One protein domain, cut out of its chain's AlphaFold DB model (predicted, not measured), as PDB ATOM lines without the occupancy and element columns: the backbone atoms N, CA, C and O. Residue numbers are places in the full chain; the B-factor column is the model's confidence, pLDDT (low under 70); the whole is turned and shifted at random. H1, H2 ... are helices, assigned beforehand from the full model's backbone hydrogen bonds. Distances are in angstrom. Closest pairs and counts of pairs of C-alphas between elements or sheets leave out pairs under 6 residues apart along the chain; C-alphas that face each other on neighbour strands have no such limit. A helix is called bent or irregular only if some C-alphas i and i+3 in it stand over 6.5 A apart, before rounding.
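AT A GLANCE: This is residues 168 to 201 and 231 to 319 of the 647 residues of an uncharacterized protein of Dictyostelium purpureum (UniProt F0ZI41). The long helix H2 stands to one side as a pillar, with short H1 at its first end, nearly separate from a cluster of helices. In that cluster H5 and H6 make a helical hairpin, H3 packs on residues 259 to 264 of H5, H4 reaches toward H2, and H7 and H8 lie on the far side. The printed part has 123 residues with eight named helices, H1 to H8, and no named strand: all helix. It is only just loose, close to compact, with a radius of gyration of the C-alphas of 16.9 A and spans of 47 by 38 by 23 A.

HOW THE PARTS SIT: H2, residues 174 to 193, is close to but not clearly touching H4, residues 239 to 248; the closest C-alphas, of Ile 177 and Ile 248, are 7.9 A apart. H5, residues 252 to 264, touches H6, residues 269 to 279, with residues 259 to 264 alone, closest C-alphas Ala 263 and Lys 272, 5.3 A. H3, residues 231 to 236, touches H5 at a shallow tilt of 25 degrees, the same way, closest C-alphas Phe 234 and Ala 263, 5.1 A. H7, residues 295 to 299, touches H5, closest C-alphas Ile 264 and Asn 298, 5.7 A. H8, residues 304 to 312, only just touches H6, with 3 pairs of C-alphas within 8 A, closest Asn 270 and Asn 306, 6.5 A. In H5, 4 of 9 O i to N i+4 pairs and 7 of 10 O i to N i+3 pairs are within hydrogen-bond range; in the other helices every O i to N i+4 pair is.

IN THESE COORDINATES: H1, residues 168 to 172, begins at C-alpha 168 (8.562, 33.759, 67.458). H2 is 28.6 A long, H5 15.4 A, H6 14.8 A and H4 14.3 A. H5 is irregular: C-alphas 254 and 257 are 8.2 A apart. H8 ends at C-alpha 312 (-20.215, 39.780, 95.151).

THE WHOLE: Residues 202 to 230 are not printed, and C-alphas 201 and 231 are 29.4 A apart across the cut. The link from H6 to H7 is long, 15 residues. Mean pLDDT of the printed part is 74.9; 43 residues are under 70, among them 285 to 300.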
ATOM      1  N   LEU A 168       7.351  34.080  68.212       62.81
ATOM      2  CA  LEU A 168       8.562  33.759  67.458       62.81
ATOM      3  C   LEU A 168       9.794  33.678  68.364       62.81
ATOM      4  O   LEU A 168      10.476  32.656  68.377       62.81
ATOM      5  N   ILE A 169      10.029  34.710  69.182       61.72
ATOM      6  CA  ILE A 169      11.160  34.742  70.120       61.72
ATOM      7  C   ILE A 169      11.072  33.576  71.108       61.72
ATOM      8  O   ILE A 169      12.072  32.909  71.369       61.72
ATOM      9  N   TYR A 170       9.883  33.290  71.642       67.75
ATOM     10  CA  TYR A 170       9.703  32.142  72.527       67.75
ATOM     11  C   TYR A 170      10.011  30.823  71.826       67.75
ATOM     12  O   TYR A 170      10.728  30.009  72.394       67.75
ATOM     13  N   ASN A 171       9.522  30.606  70.604       65.75
ATOM     14  CA  ASN A 171       9.790  29.373  69.863       65.75
ATOM     15  C   ASN A 171      11.288  29.195  69.573       65.75
ATOM     16  O   ASN A 171      11.806  28.084  69.691       65.75
ATOM     17  N   ASP A 172      11.996  30.283  69.273       57.53
ATOM     18  CA  ASP A 172      13.437  30.265  69.002       57.53
ATOM     19  C   ASP A 172      14.282  29.940  70.240       57.53
ATOM     20  O   ASP A 172      15.351  29.323  70.123       57.53
ATOM     21  N   HIS A 173      13.779  30.321  71.417       60.78
ATOM     22  CA  HIS A 173      14.432  30.166  72.716       60.78
ATOM     23  C   HIS A 173      13.734  29.162  73.645       60.78
ATOM     24  O   HIS A 173      14.032  29.121  74.841       60.78
ATOM     25  N   LYS A 174      12.832  28.334  73.108       72.25
ATOM     26  CA  LYS A 174      11.923  27.490  73.891       72.25
ATOM     27  C   LYS A 174      12.655  26.581  74.875       72.25
ATOM     28  O   LYS A 174      12.313  26.570  76.050       72.25
ATOM     29  N   GLU A 175      13.691  25.879  74.415       69.00
ATOM     30  CA  GLU A 175      14.483  24.953  75.241       69.00
ATOM     31  C   GLU A 175      15.169  25.662  76.418       69.00
ATOM     32  O   GLU A 175      15.151  25.170  77.548       69.00
ATOM     33  N   ASN A 176      15.716  26.860  76.181       62.25
ATOM     34  CA  ASN A 176      16.347  27.659  77.231       62.25
ATOM     35  C   ASN A 176      15.308  28.114  78.267       62.25
ATOM     36  O   ASN A 176      15.548  28.020  79.467       62.25
ATOM     37  N   ILE A 177      14.139  28.571  77.806       66.44
ATOM     38  CA  ILE A 177      13.045  29.016  78.681       66.44
ATOM     39  C   ILE A 177      12.496  27.839  79.500       66.44
ATOM     40  O   ILE A 177      12.257  27.983  80.696       66.44
ATOM     41  N   GLU A 178      12.328  26.662  78.896       73.62
ATOM     42  CA  GLU A 178      11.875  25.457  79.600       73.62
ATOM     43  C   GLU A 178      12.886  24.986  80.651       73.62
ATOM     44  O   GLU A 178      12.483  24.633  81.760       73.62
ATOM     45  N   THR A 179      14.183  25.049  80.348       70.00
ATOM     46  CA  THR A 179      15.255  24.703  81.296       70.00
ATOM     47  C   THR A 179      15.238  25.626  82.517       70.00
ATOM     48  O   THR A 179      15.229  25.162  83.658       70.00
ATOM     49  N   GLU A 180      15.149  26.939  82.292       67.12
ATOM     50  CA  GLU A 180      15.042  27.935  83.364       67.12
ATOM     51  C   GLU A 180      13.753  27.753  84.183       67.12
ATOM     52  O   GLU A 180      13.770  27.838  85.412       67.12
ATOM     53  N   ARG A 181      12.631  27.420  83.529       71.44
ATOM     54  CA  ARG A 181      11.359  27.131  84.207       71.44
ATOM     55  C   ARG A 181      11.463  25.914  85.124       71.44
ATOM     56  O   ARG A 181      10.964  25.946  86.246       71.44
ATOM     57  N   GLN A 182      12.085  24.832  84.658       76.69
ATOM     58  CA  GLN A 182      12.289  23.623  85.463       76.69
ATOM     59  C   GLN A 182      13.167  23.910  86.681       76.69
ATOM     60  O   GLN A 182      12.829  23.504  87.794       76.69
ATOM     61  N   TYR A 183      14.254  24.658  86.480       71.94
ATOM     62  CA  TYR A 183      15.127  25.103  87.560       71.94
ATOM     63  C   TYR A 183      14.366  25.943  88.595       71.94
ATOM     64  O   TYR A 183      14.451  25.700  89.799       71.94
ATOM     65  N   TYR A 184      13.546  26.879  88.123       69.25
ATOM     66  CA  TYR A 184      12.719  27.719  88.974       69.25
ATOM     67  C   TYR A 184      11.685  26.918  89.792       69.25
ATOM     68  O   TYR A 184      11.588  27.088  91.011       69.25
ATOM     69  N   ASN A 185      10.958  25.998  89.149       73.19
ATOM     70  CA  ASN A 185       9.989  25.126  89.820       73.19
ATOM     71  C   ASN A 185      10.646  24.270  90.908       73.19
ATOM     72  O   ASN A 185      10.066  24.069  91.975       73.19
ATOM     73  N   ARG A 186      11.868  23.789  90.656       78.12
ATOM     74  CA  ARG A 186      12.652  23.054  91.648       78.12
ATOM     75  C   ARG A 186      12.947  23.916  92.877       78.12
ATOM     76  O   ARG A 186      12.674  23.466  93.983       78.12
ATOM     77  N   ILE A 187      13.409  25.157  92.691       71.38
ATOM     78  CA  ILE A 187      13.660  26.084  93.811       71.38
ATOM     79  C   ILE A 187      12.386  26.334  94.623       71.38
ATOM     80  O   ILE A 187      12.447  26.388  95.849       71.38
ATOM     81  N   GLN A 188      11.237  26.524  93.970       68.75
ATOM     82  CA  GLN A 188       9.973  26.740  94.684       68.75
ATOM     83  C   GLN A 188       9.574  25.533  95.521       68.75
ATOM     84  O   GLN A 188       9.164  25.698  96.666       68.75
ATOM     85  N   LYS A 189       9.736  24.327  94.970       78.69
ATOM     86  CA  LYS A 189       9.476  23.089  95.697       78.69
ATOM     87  C   LYS A 189      10.390  22.958  96.919       78.69
ATOM     88  O   LYS A 189       9.896  22.739  98.017       78.69
ATOM     89  N   GLU A 190      11.689  23.188  96.742       76.44
ATOM     90  CA  GLU A 190      12.673  23.130  97.831       76.44
ATOM     91  C   GLU A 190      12.379  24.185  98.920       76.44
ATOM     92  O   GLU A 190      12.479  23.884 100.103       76.44
ATOM     93  N   ARG A 191      11.914  25.391  98.553       72.88
ATOM     94  CA  ARG A 191      11.473  26.418  99.524       72.88
ATOM     95  C   ARG A 191      10.166  26.093 100.240       72.88
ATOM     96  O   ARG A 191       9.961  26.555 101.358       72.88
ATOM     97  N   ALA A 192       9.250  25.391  99.580       73.69
ATOM     98  CA  ALA A 192       7.999  24.967 100.198       73.69
ATOM     99  C   ALA A 192       8.247  23.869 101.244       73.69
ATOM    100  O   ALA A 192       7.581  23.846 102.275       73.69
ATOM    101  N   GLU A 193       9.216  22.990 100.980       84.50
ATOM    102  CA  GLU A 193       9.643  21.926 101.893       84.50
ATOM    103  C   GLU A 193      10.524  22.468 103.033       84.50
ATOM    104  O   GLU A 193      10.372  22.048 104.179       84.50
ATOM    105  N   ASP A 194      11.387  23.447 102.748       77.06
ATOM    106  CA  ASP A 194      12.206  24.154 103.733       77.06
ATOM    107  C   ASP A 194      12.173  25.678 103.480       77.06
ATOM    108  O   ASP A 194      12.888  26.191 102.616       77.06
ATOM    109  N   PRO A 195      11.395  26.453 104.261       74.75
ATOM    110  CA  PRO A 195      11.318  27.911 104.127       74.75
ATOM    111  C   PRO A 195      12.655  28.638 104.336       74.75
ATOM    112  O   PRO A 195      12.792  29.804 103.956       74.75
ATOM    113  N   THR A 196      13.637  27.975 104.955       74.00
ATOM    114  CA  THR A 196      14.991  28.503 105.163       74.00
ATOM    115  C   THR A 196      15.947  28.163 104.021       74.00
ATOM    116  O   THR A 196      17.043  28.732 103.963       74.00
ATOM    117  N   PHE A 197      15.511  27.325 103.072       63.97
ATOM    118  CA  PHE A 197      16.280  26.920 101.907       63.97
ATOM    119  C   PHE A 197      16.737  28.136 101.097       63.97
ATOM    120  O   PHE A 197      15.962  28.858 100.454       63.97
ATOM    121  N   LYS A 198      18.052  28.345 101.100       60.19
ATOM    122  CA  LYS A 198      18.730  29.268 100.198       60.19
ATOM    123  C   LYS A 198      19.397  28.423  99.123       60.19
ATOM    124  O   LYS A 198      20.264  27.624  99.472       60.19
ATOM    125  N   PRO A 199      19.035  28.584  97.838       51.97
ATOM    126  CA  PRO A 199      19.687  27.834  96.777       51.97
ATOM    127  C   PRO A 199      21.188  28.117  96.836       51.97
ATOM    128  O   PRO A 199      21.620  29.264  96.692       51.97
ATOM    129  N   SER A 200      21.978  27.074  97.095       43.84
ATOM    130  CA  SER A 200      23.430  27.166  97.104       43.84
ATOM    131  C   SER A 200      23.904  27.290  95.661       43.84
ATOM    132  O   SER A 200      24.210  26.305  94.989       43.84
ATOM    133  N   TYR A 201      23.952  28.515  95.156       42.47
ATOM    134  CA  TYR A 201      24.824  28.802  94.031       42.47
ATOM    135  C   TYR A 201      26.251  28.677  94.544       42.47
ATOM    136  O   TYR A 201      26.562  29.238  95.592       42.47
ATOM    137  N   MET A 231       3.055  44.311  85.384       85.44
ATOM    138  CA  MET A 231       2.324  45.573  85.433       85.44
ATOM    139  C   MET A 231       2.060  46.126  84.029       85.44
ATOM    140  O   MET A 231       0.933  46.531  83.742       85.44
ATOM    141  N   ALA A 232       3.068  46.151  83.153       80.50
ATOM    142  CA  ALA A 232       2.918  46.612  81.776       80.50
ATOM    143  C   ALA A 232       1.921  45.735  81.004       80.50
ATOM    144  O   ALA A 232       1.025  46.274  80.351       80.50
ATOM    145  N   ALA A 233       1.999  44.414  81.169       88.25
ATOM    146  CA  ALA A 233       1.085  43.455  80.567       88.25
ATOM    147  C   ALA A 233      -0.373  43.729  80.981       88.25
ATOM    148  O   ALA A 233      -1.268  43.926  80.150       88.25
ATOM    149  N   PHE A 234      -0.618  43.857  82.287       91.25
ATOM    150  CA  PHE A 234      -1.955  44.126  82.806       91.25
ATOM    151  C   PHE A 234      -2.455  45.541  82.512       91.25
ATOM    152  O   PHE A 234      -3.646  45.708  82.280       91.25
ATOM    153  N   GLN A 235      -1.605  46.563  82.419       88.06
ATOM    154  CA  GLN A 235      -2.066  47.930  82.132       88.06
ATOM    155  C   GLN A 235      -2.216  48.218  80.636       88.06
ATOM    156  O   GLN A 235      -3.166  48.882  80.230       88.06
ATOM    157  N   LYS A 236      -1.306  47.726  79.797       84.75
ATOM    158  CA  LYS A 236      -1.154  48.214  78.416       84.75
ATOM    159  C   LYS A 236      -1.395  47.148  77.362       84.75
ATOM    160  O   LYS A 236      -1.838  47.481  76.264       84.75
ATOM    161  N   SER A 237      -1.190  45.882  77.715       86.56
ATOM    162  CA  SER A 237      -1.224  44.819  76.718       86.56
ATOM    163  C   SER A 237      -2.625  44.258  76.439       86.56
ATOM    164  O   SER A 237      -3.599  44.672  77.066       86.56
ATOM    165  N   SER A 238      -2.759  43.337  75.494       91.88
ATOM    166  CA  SER A 238      -3.987  42.611  75.198       91.88
ATOM    167  C   SER A 238      -4.115  41.378  76.101       91.88
ATOM    168  O   SER A 238      -3.160  40.975  76.772       91.88
ATOM    169  N   VAL A 239      -5.307  40.777  76.148       94.25
ATOM    170  CA  VAL A 239      -5.524  39.541  76.921       94.25
ATOM    171  C   VAL A 239      -4.757  38.372  76.308       94.25
ATOM    172  O   VAL A 239      -4.273  37.505  77.023       94.25
ATOM    173  N   GLU A 240      -4.568  38.372  74.995       94.38
ATOM    174  CA  GLU A 240      -3.817  37.346  74.280       94.38
ATOM    175  C   GLU A 240      -2.336  37.355  74.685       94.38
ATOM    176  O   GLU A 240      -1.765  36.293  74.925       94.38
ATOM    177  N   VAL A 241      -1.739  38.537  74.880       90.25
ATOM    178  CA  VAL A 241      -0.388  38.654  75.455       90.25
ATOM    179  C   VAL A 241      -0.355  38.118  76.887       90.25
ATOM    180  O   VAL A 241       0.573  37.401  77.244       90.25
ATOM    181  N   LEU A 242      -1.373  38.399  77.707       93.00
ATOM    182  CA  LEU A 242      -1.454  37.853  79.067       93.00
ATOM    183  C   LEU A 242      -1.565  36.320  79.078       93.00
ATOM    184  O   LEU A 242      -0.875  35.675  79.869       93.00
ATOM    185  N   ARG A 243      -2.376  35.738  78.186       94.31
ATOM    186  CA  ARG A 243      -2.483  34.282  77.995       94.31
ATOM    187  C   ARG A 243      -1.154  33.679  77.567       94.31
ATOM    188  O   ARG A 243      -0.756  32.645  78.097       94.31
ATOM    189  N   PHE A 244      -0.457  34.330  76.640       90.06
ATOM    190  CA  PHE A 244       0.866  33.904  76.202       90.06
ATOM    191  C   PHE A 244       1.878  33.924  77.355       90.06
ATOM    192  O   PHE A 244       2.540  32.917  77.595       90.06
ATOM    193  N   LEU A 245       1.942  35.018  78.124       87.62
ATOM    194  CA  LEU A 245       2.819  35.124  79.295       87.62
ATOM    195  C   LEU A 245       2.506  34.047  80.352       87.62
ATOM    196  O   LEU A 245       3.425  33.430  80.886       87.62
ATOM    197  N   ASN A 246       1.226  33.760  80.602       87.31
ATOM    198  CA  ASN A 246       0.821  32.667  81.488       87.31
ATOM    199  C   ASN A 246       1.270  31.298  80.946       87.31
ATOM    200  O   ASN A 246       1.852  30.491  81.667       87.31
ATOM    201  N   LYS A 247       1.067  31.052  79.643       86.06
ATOM    202  CA  LYS A 247       1.446  29.802  78.964       86.06
ATOM    203  C   LYS A 247       2.943  29.511  79.074       86.06
ATOM    204  O   LYS A 247       3.323  28.358  79.279       86.06
ATOM    205  N   ILE A 248       3.787  30.535  78.950       77.69
ATOM    206  CA  ILE A 248       5.245  30.383  79.073       77.69
ATOM    207  C   ILE A 248       5.718  30.326  80.533       77.69
ATOM    208  O   ILE A 248       6.884  30.031  80.768       77.69
ATOM    209  N   GLY A 249       4.821  30.520  81.505       75.88
ATOM    210  CA  GLY A 249       5.068  30.278  82.927       75.88
ATOM    211  C   GLY A 249       5.344  31.520  83.773       75.88
ATOM    212  O   GLY A 249       5.890  31.366  84.861       75.88
ATOM    213  N   VAL A 250       5.008  32.733  83.313       81.19
ATOM    214  CA  VAL A 250       5.102  33.938  84.159       81.19
ATOM    215  C   VAL A 250       4.162  33.800  85.353       81.19
ATOM    216  O   VAL A 250       2.952  33.671  85.177       81.19
ATOM    217  N   ASP A 251       4.709  33.883  86.566       78.94
ATOM    218  CA  ASP A 251       3.917  33.796  87.791       78.94
ATOM    219  C   ASP A 251       3.301  35.158  88.141       78.94
ATOM    220  O   ASP A 251       3.944  36.053  88.702       78.94
ATOM    221  N   PHE A 252       2.022  35.328  87.804       83.50
ATOM    222  CA  PHE A 252       1.288  36.551  88.117       83.50
ATOM    223  C   PHE A 252       0.974  36.709  89.612       83.50
ATOM    224  O   PHE A 252       0.876  37.851  90.079       83.50
ATOM    225  N   TYR A 253       0.838  35.622  90.378       80.94
ATOM    226  CA  TYR A 253       0.377  35.672  91.773       80.94
ATOM    227  C   TYR A 253       1.388  36.328  92.713       80.94
ATOM    228  O   TYR A 253       1.025  36.855  93.761       80.94
ATOM    229  N   GLN A 254       2.644  36.474  92.305       72.62
ATOM    230  CA  GLN A 254       3.592  37.315  93.045       72.62
ATOM    231  C   GLN A 254       3.156  38.777  93.157       72.62
ATOM    232  O   GLN A 254       3.529  39.498  94.085       72.62
ATOM    233  N   CYS A 255       2.370  39.238  92.188       76.88
ATOM    234  CA  CYS A 255       1.786  40.566  92.175       76.88
ATOM    235  C   CYS A 255       0.307  40.547  92.571       76.88
ATOM    236  O   CYS A 255      -0.372  41.536  92.296       76.88
ATOM    237  N   GLU A 256      -0.184  39.477  93.215       78.31
ATOM    238  CA  GLU A 256      -1.607  39.217  93.479       78.31
ATOM    239  C   GLU A 256      -2.321  40.464  94.001       78.31
ATOM    240  O   GLU A 256      -3.288  40.913  93.399       78.31
ATOM    241  N   LYS A 257      -1.770  41.147  95.008       79.38
ATOM    242  CA  LYS A 257      -2.369  42.366  95.589       79.38
ATOM    243  C   LYS A 257      -2.556  43.541  94.619       79.38
ATOM    244  O   LYS A 257      -3.251  44.490  94.951       79.38
ATOM    245  N   ASN A 258      -1.928  43.543  93.446       82.31
ATOM    246  CA  ASN A 258      -1.978  44.656  92.492       82.31
ATOM    247  C   ASN A 258      -2.567  44.284  91.126       82.31
ATOM    248  O   ASN A 258      -2.871  45.194  90.352       82.31
ATOM    249  N   LEU A 259      -2.758  42.993  90.825       88.31
ATOM    250  CA  LEU A 259      -3.228  42.557  89.506       88.31
ATOM    251  C   LEU A 259      -4.589  43.162  89.148       88.31
ATOM    252  O   LEU A 259      -4.730  43.734  88.068       88.31
ATOM    253  N   LEU A 260      -5.561  43.118  90.069       88.69
ATOM    254  CA  LEU A 260      -6.886  43.702  89.837       88.69
ATOM    255  C   LEU A 260      -6.806  45.212  89.572       88.69
ATOM    256  O   LEU A 260      -7.440  45.719  88.648       88.69
ATOM    257  N   PHE A 261      -5.984  45.934  90.340       86.00
ATOM    258  CA  PHE A 261      -5.758  47.367  90.133       86.00
ATOM    259  C   PHE A 261      -5.198  47.661  88.737       86.00
ATOM    260  O   PHE A 261      -5.675  48.569  88.053       86.00
ATOM    261  N   TRP A 262      -4.220  46.881  88.279       89.88
ATOM    262  CA  TRP A 262      -3.638  47.052  86.948       89.88
ATOM    263  C   TRP A 262      -4.593  46.662  85.822       89.88
ATOM    264  O   TRP A 262      -4.657  47.389  84.830       89.88
ATOM    265  N   ALA A 263      -5.364  45.585  85.991       91.31
ATOM    266  CA  ALA A 263      -6.395  45.163  85.047       91.31
ATOM    267  C   ALA A 263      -7.437  46.270  84.842       91.31
ATOM    268  O   ALA A 263      -7.735  46.655  83.710       91.31
ATOM    269  N   ILE A 264      -7.922  46.848  85.943       86.69
ATOM    270  CA  ILE A 264      -8.931  47.908  85.943       86.69
ATOM    271  C   ILE A 264      -8.381  49.216  85.359       86.69
ATOM    272  O   ILE A 264      -9.083  49.915  84.633       86.69
ATOM    273  N   LYS A 265      -7.107  49.545  85.607       85.69
ATOM    274  CA  LYS A 265      -6.445  50.728  85.027       85.69
ATOM    275  C   LYS A 265      -6.191  50.611  83.516       85.69
ATOM    276  O   LYS A 265      -5.798  51.596  82.892       85.69
ATOM    277  N   SER A 266      -6.374  49.429  82.938       89.25
ATOM    278  CA  SER A 266      -6.045  49.188  81.539       89.25
ATOM    279  C   SER A 266      -6.980  49.880  80.549       89.25
ATOM    280  O   SER A 266      -8.060  50.357  80.898       89.25
ATOM    281  N   ASN A 267      -6.568  49.898  79.279       82.94
ATOM    282  CA  ASN A 267      -7.401  50.405  78.186       82.94
ATOM    283  C   ASN A 267      -8.611  49.500  77.884       82.94
ATOM    284  O   ASN A 267      -9.589  49.981  77.330       82.94
ATOM    285  N   ASN A 268      -8.558  48.217  78.270       87.25
ATOM    286  CA  ASN A 268      -9.616  47.223  78.049       87.25
ATOM    287  C   ASN A 268      -9.966  46.508  79.365       87.25
ATOM    288  O   ASN A 268      -9.712  45.307  79.507       87.25
ATOM    289  N   PRO A 269     -10.520  47.234  80.348       88.81
ATOM    290  CA  PRO A 269     -10.615  46.748  81.719       88.81
ATOM    291  C   PRO A 269     -11.543  45.538  81.855       88.81
ATOM    292  O   PRO A 269     -11.189  44.604  82.563       88.81
ATOM    293  N   ASN A 270     -12.655  45.484  81.112       88.44
ATOM    294  CA  ASN A 270     -13.601  44.360  81.157       88.44
ATOM    295  C   ASN A 270     -12.963  43.030  80.785       88.44
ATOM    296  O   ASN A 270     -12.937  42.113  81.595       88.44
ATOM    297  N   ARG A 271     -12.351  42.955  79.600       93.75
ATOM    298  CA  ARG A 271     -11.696  41.727  79.138       93.75
ATOM    299  C   ARG A 271     -10.572  41.276  80.067       93.75
ATOM    300  O   ARG A 271     -10.387  40.081  80.255       93.75
ATOM    301  N   LYS A 272      -9.808  42.208  80.650       93.94
ATOM    302  CA  LYS A 272      -8.727  41.849  81.581       93.94
ATOM    303  C   LYS A 272      -9.241  41.393  82.934       93.94
ATOM    304  O   LYS A 272      -8.630  40.513  83.524       93.94
ATOM    305  N   VAL A 273     -10.326  41.986  83.424       92.19
ATOM    306  CA  VAL A 273     -10.989  41.529  84.645       92.19
ATOM    307  C   VAL A 273     -11.625  40.158  84.423       92.19
ATOM    308  O   VAL A 273     -11.434  39.293  85.263       92.19
ATOM    309  N   GLU A 274     -12.284  39.915  83.286       94.00
ATOM    310  CA  GLU A 274     -12.774  38.574  82.925       94.00
ATOM    311  C   GLU A 274     -11.626  37.569  82.877       94.00
ATOM    312  O   GLU A 274     -11.668  36.578  83.590       94.00
ATOM    313  N   TYR A 275     -10.542  37.863  82.152       95.06
ATOM    314  CA  TYR A 275      -9.355  37.001  82.122       95.06
ATOM    315  C   TYR A 275      -8.811  36.691  83.526       95.06
ATOM    316  O   TYR A 275      -8.524  35.543  83.858       95.06
ATOM    317  N   LEU A 276      -8.692  37.719  84.368       92.94
ATOM    318  CA  LEU A 276      -8.209  37.592  85.737       92.94
ATOM    319  C   LEU A 276      -9.115  36.669  86.574       92.94
ATOM    320  O   LEU A 276      -8.619  35.795  87.277       92.94
ATOM    321  N   LEU A 277     -10.432  36.855  86.504       90.25
ATOM    322  CA  LEU A 277     -11.386  36.119  87.335       90.25
ATOM    323  C   LEU A 277     -11.706  34.718  86.794       90.25
ATOM    324  O   LEU A 277     -11.871  33.799  87.587       90.25
ATOM    325  N   ASP A 278     -11.819  34.569  85.474       92.12
ATOM    326  CA  ASP A 278     -12.312  33.358  84.807       92.12
ATOM    327  C   ASP A 278     -11.191  32.404  84.400       92.12
ATOM    328  O   ASP A 278     -11.321  31.195  84.555       92.12
ATOM    329  N   GLU A 279     -10.091  32.931  83.858       93.19
ATOM    330  CA  GLU A 279      -9.009  32.094  83.324       93.19
ATOM    331  C   GLU A 279      -7.872  31.928  84.331       93.19
ATOM    332  O   GLU A 279      -7.301  30.846  84.447       93.19
ATOM    333  N   LEU A 280      -7.554  32.986  85.082       88.69
ATOM    334  CA  LEU A 280      -6.553  32.930  86.146       88.69
ATOM    335  C   LEU A 280      -7.135  32.545  87.509       88.69
ATOM    336  O   LEU A 280      -6.374  32.493  88.466       88.69
ATOM    337  N   ASN A 281      -8.443  32.303  87.647       87.12
ATOM    338  CA  ASN A 281      -9.073  31.962  88.935       87.12
ATOM    339  C   ASN A 281      -8.600  32.858  90.098       87.12
ATOM    340  O   ASN A 281      -8.321  32.389  91.201       87.12
ATOM    341  N   TYR A 282      -8.410  34.149  89.829       86.81
ATOM    342  CA  TYR A 282      -7.803  35.058  90.786       86.81
ATOM    343  C   TYR A 282      -8.726  35.296  91.981       86.81
ATOM    344  O   TYR A 282      -9.851  35.784  91.834       86.81
ATOM    345  N   CYS A 283      -8.209  35.024  93.175       82.25
ATOM    346  CA  CYS A 283      -8.866  35.375  94.422       82.25
ATOM    347  C   CYS A 283      -8.659  36.862  94.702       82.25
ATOM    348  O   CYS A 283      -7.535  37.330  94.861       82.25
ATOM    349  N   VAL A 284      -9.751  37.621  94.774       79.44
ATOM    350  CA  VAL A 284      -9.671  39.051  95.079       79.44
ATOM    351  C   VAL A 284      -9.181  39.235  96.527       79.44
ATOM    352  O   VAL A 284      -9.853  38.765  97.446       79.44
ATOM    353  N   PRO A 285      -8.042  39.919  96.758       67.50
ATOM    354  CA  PRO A 285      -7.488  40.120  98.088       67.50
ATOM    355  C   PRO A 285      -8.484  40.792  99.023       67.50
ATOM    356  O   PRO A 285      -9.109  41.789  98.658       67.50
ATOM    357  N   THR A 286      -8.551  40.314 100.266       59.81
ATOM    358  CA  THR A 286      -9.371  40.926 101.318       59.81
ATOM    359  C   THR A 286      -8.720  42.151 101.974       59.81
ATOM    360  O   THR A 286      -9.351  42.856 102.759       59.81
ATOM    361  N   LEU A 287      -7.470  42.464 101.628       56.78
ATOM    362  CA  LEU A 287      -6.771  43.670 102.061       56.78
ATOM    363  C   LEU A 287      -5.807  44.128 100.970       56.78
ATOM    364  O   LEU A 287      -5.032  43.339 100.427       56.78
ATOM    365  N   TYR A 288      -5.819  45.427 100.696       59.28
ATOM    366  CA  TYR A 288      -4.919  46.058  99.743       59.28
ATOM    367  C   TYR A 288      -3.989  47.024 100.475       59.28
ATOM    368  O   TYR A 288      -4.431  47.862 101.255       59.28
ATOM    369  N   SER A 289      -2.685  46.897 100.232       51.34
ATOM    370  CA  SER A 289      -1.652  47.730 100.851       51.34
ATOM    371  C   SER A 289      -1.083  48.697  99.810       51.34
ATOM    372  O   SER A 289      -0.309  48.275  98.949       51.34
ATOM    373  N   GLY A 290      -1.455  49.978  99.874       56.50
ATOM    374  CA  GLY A 290      -0.913  51.018  98.991       56.50
ATOM    375  C   GLY A 290      -1.885  52.160  98.684       56.50
ATOM    376  O   GLY A 290      -3.049  52.132  99.075       56.50
ATOM    377  N   VAL A 291      -1.391  53.168  97.959       54.06
ATOM    378  CA  VAL A 291      -2.196  54.283  97.437       54.06
ATOM    379  C   VAL A 291      -2.656  53.927  96.022       54.06
ATOM    380  O   VAL A 291      -1.855  53.868  95.090       54.06
ATOM    381  N   TYR A 292      -3.952  53.660  95.859       65.12
ATOM    382  CA  TYR A 292      -4.550  53.210  94.598       65.12
ATOM    383  C   TYR A 292      -5.236  54.359  93.852       65.12
ATOM    384  O   TYR A 292      -6.448  54.355  93.615       65.12
ATOM    385  N   ASP A 293      -4.445  55.362  93.475       54.09
ATOM    386  CA  ASP A 293      -4.952  56.560  92.807       54.09
ATOM    387  C   ASP A 293      -5.718  56.237  91.523       54.09
ATOM    388  O   ASP A 293      -5.265  55.500  90.638       54.09
ATOM    389  N   GLY A 294      -6.916  56.811  91.423       54.31
ATOM    390  CA  GLY A 294      -7.803  56.630  90.281       54.31
ATOM    391  C   GLY A 294      -8.391  55.223  90.139       54.31
ATOM    392  O   GLY A 294      -9.054  54.979  89.134       54.31
ATOM    393  N   PHE A 295      -8.197  54.308  91.101       65.44
ATOM    394  CA  PHE A 295      -8.769  52.956  91.042       65.44
ATOM    395  C   PHE A 295     -10.281  52.990  90.863       65.44
ATOM    396  O   PHE A 295     -10.776  52.442  89.888       65.44
ATOM    397  N   TYR A 296     -10.996  53.721  91.720       59.53
ATOM    398  CA  TYR A 296     -12.447  53.866  91.618       59.53
ATOM    399  C   TYR A 296     -12.881  54.455  90.272       59.53
ATOM    400  O   TYR A 296     -13.770  53.913  89.626       59.53
ATOM    401  N   ARG A 297     -12.207  55.506  89.781       58.81
ATOM    402  CA  ARG A 297     -12.488  56.075  88.449       58.81
ATOM    403  C   ARG A 297     -12.332  55.032  87.340       58.81
ATOM    404  O   ARG A 297     -13.085  55.046  86.375       58.81
ATOM    405  N   ASN A 298     -11.338  54.161  87.455       62.62
ATOM    406  CA  ASN A 298     -11.109  53.102  86.484       62.62
ATOM    407  C   ASN A 298     -12.075  51.921  86.675       62.62
ATOM    408  O   ASN A 298     -12.455  51.294  85.695       62.62
ATOM    409  N   LEU A 299     -12.538  51.666  87.897       67.81
ATOM    410  CA  LEU A 299     -13.535  50.644  88.217       67.81
ATOM    411  C   LEU A 299     -14.889  50.962  87.567       67.81
ATOM    412  O   LEU A 299     -15.584  50.061  87.117       67.81
ATOM    413  N   LEU A 300     -15.207  52.247  87.412       60.16
ATOM    414  CA  LEU A 300     -16.380  52.730  86.672       60.16
ATOM    415  C   LEU A 300     -16.309  52.510  85.159       60.16
ATOM    416  O   LEU A 300     -17.306  52.691  84.471       60.16
ATOM    417  N   LYS A 301     -15.140  52.144  84.625       70.31
ATOM    418  CA  LYS A 301     -15.003  51.751  83.218       70.31
ATOM    419  C   LYS A 301     -15.390  50.289  82.992       70.31
ATOM    420  O   LYS A 301     -15.395  49.841  81.846       70.31
ATOM    421  N   LEU A 302     -15.657  49.539  84.064       71.81
ATOM    422  CA  LEU A 302     -16.172  48.186  83.948       71.81
ATOM    423  C   LEU A 302     -17.638  48.209  83.518       71.81
ATOM    424  O   LEU A 302     -18.410  49.085  83.899       71.81
ATOM    425  N   ASP A 303     -18.012  47.211  82.732       72.19
ATOM    426  CA  ASP A 303     -19.394  46.883  82.472       72.19
ATOM    427  C   ASP A 303     -20.061  46.370  83.751       72.19
ATOM    428  O   ASP A 303     -19.433  45.979  84.744       72.19
ATOM    429  N   TYR A 304     -21.387  46.377  83.710       60.78
ATOM    430  CA  TYR A 304     -22.193  46.015  84.858       60.78
ATOM    431  C   TYR A 304     -21.964  44.564  85.317       60.78
ATOM    432  O   TYR A 304     -21.958  44.289  86.517       60.78
ATOM    433  N   LYS A 305     -21.723  43.636  84.381       78.81
ATOM    434  CA  LYS A 305     -21.500  42.213  84.673       78.81
ATOM    435  C   LYS A 305     -20.235  42.029  85.516       78.81
ATOM    436  O   LYS A 305     -20.289  41.385  86.566       78.81
ATOM    437  N   ASN A 306     -19.119  42.613  85.095       77.50
ATOM    438  CA  ASN A 306     -17.831  42.497  85.774       77.50
ATOM    439  C   ASN A 306     -17.805  43.262  87.094       77.50
ATOM    440  O   ASN A 306     -17.321  42.735  88.098       77.50
ATOM    441  N   TYR A 307     -18.415  44.448  87.133       72.19
ATOM    442  CA  TYR A 307     -18.618  45.180  88.380       72.19
ATOM    443  C   TYR A 307     -19.401  44.338  89.406       72.19
ATOM    444  O   TYR A 307     -18.953  44.154  90.541       72.19
ATOM    445  N   LYS A 308     -20.546  43.764  88.997       65.38
ATOM    446  CA  LYS A 308     -21.415  42.939  89.856       65.38
ATOM    447  C   LYS A 308     -20.667  41.741  90.439       65.38
ATOM    448  O   LYS A 308     -20.843  41.419  91.615       65.38
ATOM    449  N   ARG A 309     -19.826  41.087  89.636       77.75
ATOM    450  CA  ARG A 309     -19.005  39.950  90.077       77.75
ATOM    451  C   ARG A 309     -17.987  40.354  91.141       77.75
ATOM    452  O   ARG A 309     -17.967  39.736  92.202       77.75
ATOM    453  N   LEU A 310     -17.213  41.415  90.901       76.69
ATOM    454  CA  LEU A 310     -16.220  41.914  91.864       76.69
ATOM    455  C   LEU A 310     -16.855  42.346  93.193       76.69
ATOM    456  O   LEU A 310     -16.284  42.114  94.257       76.69
ATOM    457  N   HIS A 311     -18.053  42.932  93.134       67.94
ATOM    458  CA  HIS A 311     -18.823  43.298  94.319       67.94
ATOM    459  C   HIS A 311     -19.261  42.071  95.134       67.94
ATOM    460  O   HIS A 311     -19.064  42.038  96.347       67.94
ATOM    461  N   LYS A 312     -19.810  41.034  94.481       68.75
ATOM    462  CA  LYS A 312     -20.215  39.780  95.151       68.75
ATOM    463  C   LYS A 312     -19.043  39.031  95.782       68.75
ATOM    464  O   LYS A 312     -19.220  38.397  96.813       68.75
ATOM    465  N   MET A 313     -17.856  39.132  95.187       70.25
ATOM    466  CA  MET A 313     -16.622  38.546  95.719       70.25
ATOM    467  C   MET A 313     -16.079  39.282  96.953       70.25
ATOM    468  O   MET A 313     -15.037  38.901  97.475       70.25
ATOM    469  N   GLY A 314     -16.761  40.330  97.433       59.47
ATOM    470  CA  GLY A 314     -16.390  41.007  98.671       59.47
ATOM    471  C   GLY A 314     -15.111  41.827  98.551       59.47
ATOM    472  O   GLY A 314     -14.433  41.997  99.559       59.47
ATOM    473  N   SER A 315     -14.768  42.327  97.350       59.22
ATOM    474  CA  SER A 315     -13.558  43.134  97.150       59.22
ATOM    475  C   SER A 315     -13.539  44.294  98.156       59.22
ATOM    476  O   SER A 315     -14.327  45.229  98.026       59.22
ATOM    477  N   PRO A 316     -12.652  44.290  99.156       52.19
ATOM    478  CA  PRO A 316     -12.636  45.294 100.208       52.19
ATOM    479  C   PRO A 316     -12.234  46.652  99.682       52.19
ATOM    480  O   PRO A 316     -12.589  47.630 100.303       52.19
ATOM    481  N   LEU A 317     -11.583  46.762  98.522       51.59
ATOM    482  CA  LEU A 317     -11.415  48.062  97.868       51.59
ATOM    483  C   LEU A 317     -12.743  48.703  97.446       51.59
ATOM    484  O   LEU A 317     -12.751  49.886  97.145       51.59
ATOM    485  N   LEU A 318     -13.851  47.960  97.402       49.34
ATOM    486  CA  LEU A 318     -15.200  48.512  97.234       49.34
ATOM    487  C   LEU A 318     -15.838  48.919  98.574       49.34
ATOM    488  O   LEU A 318     -16.792  49.692  98.579       49.34
ATOM    489  N   PHE A 319     -15.317  48.413  99.698       46.03
ATOM    490  CA  PHE A 319     -15.910  48.541 101.036       46.03
ATOM    491  C   PHE A 319     -15.009  49.249 102.067       46.03
ATOM    492  O   PHE A 319     -15.473  49.586 103.157       46.03
TER     493      PHE A 319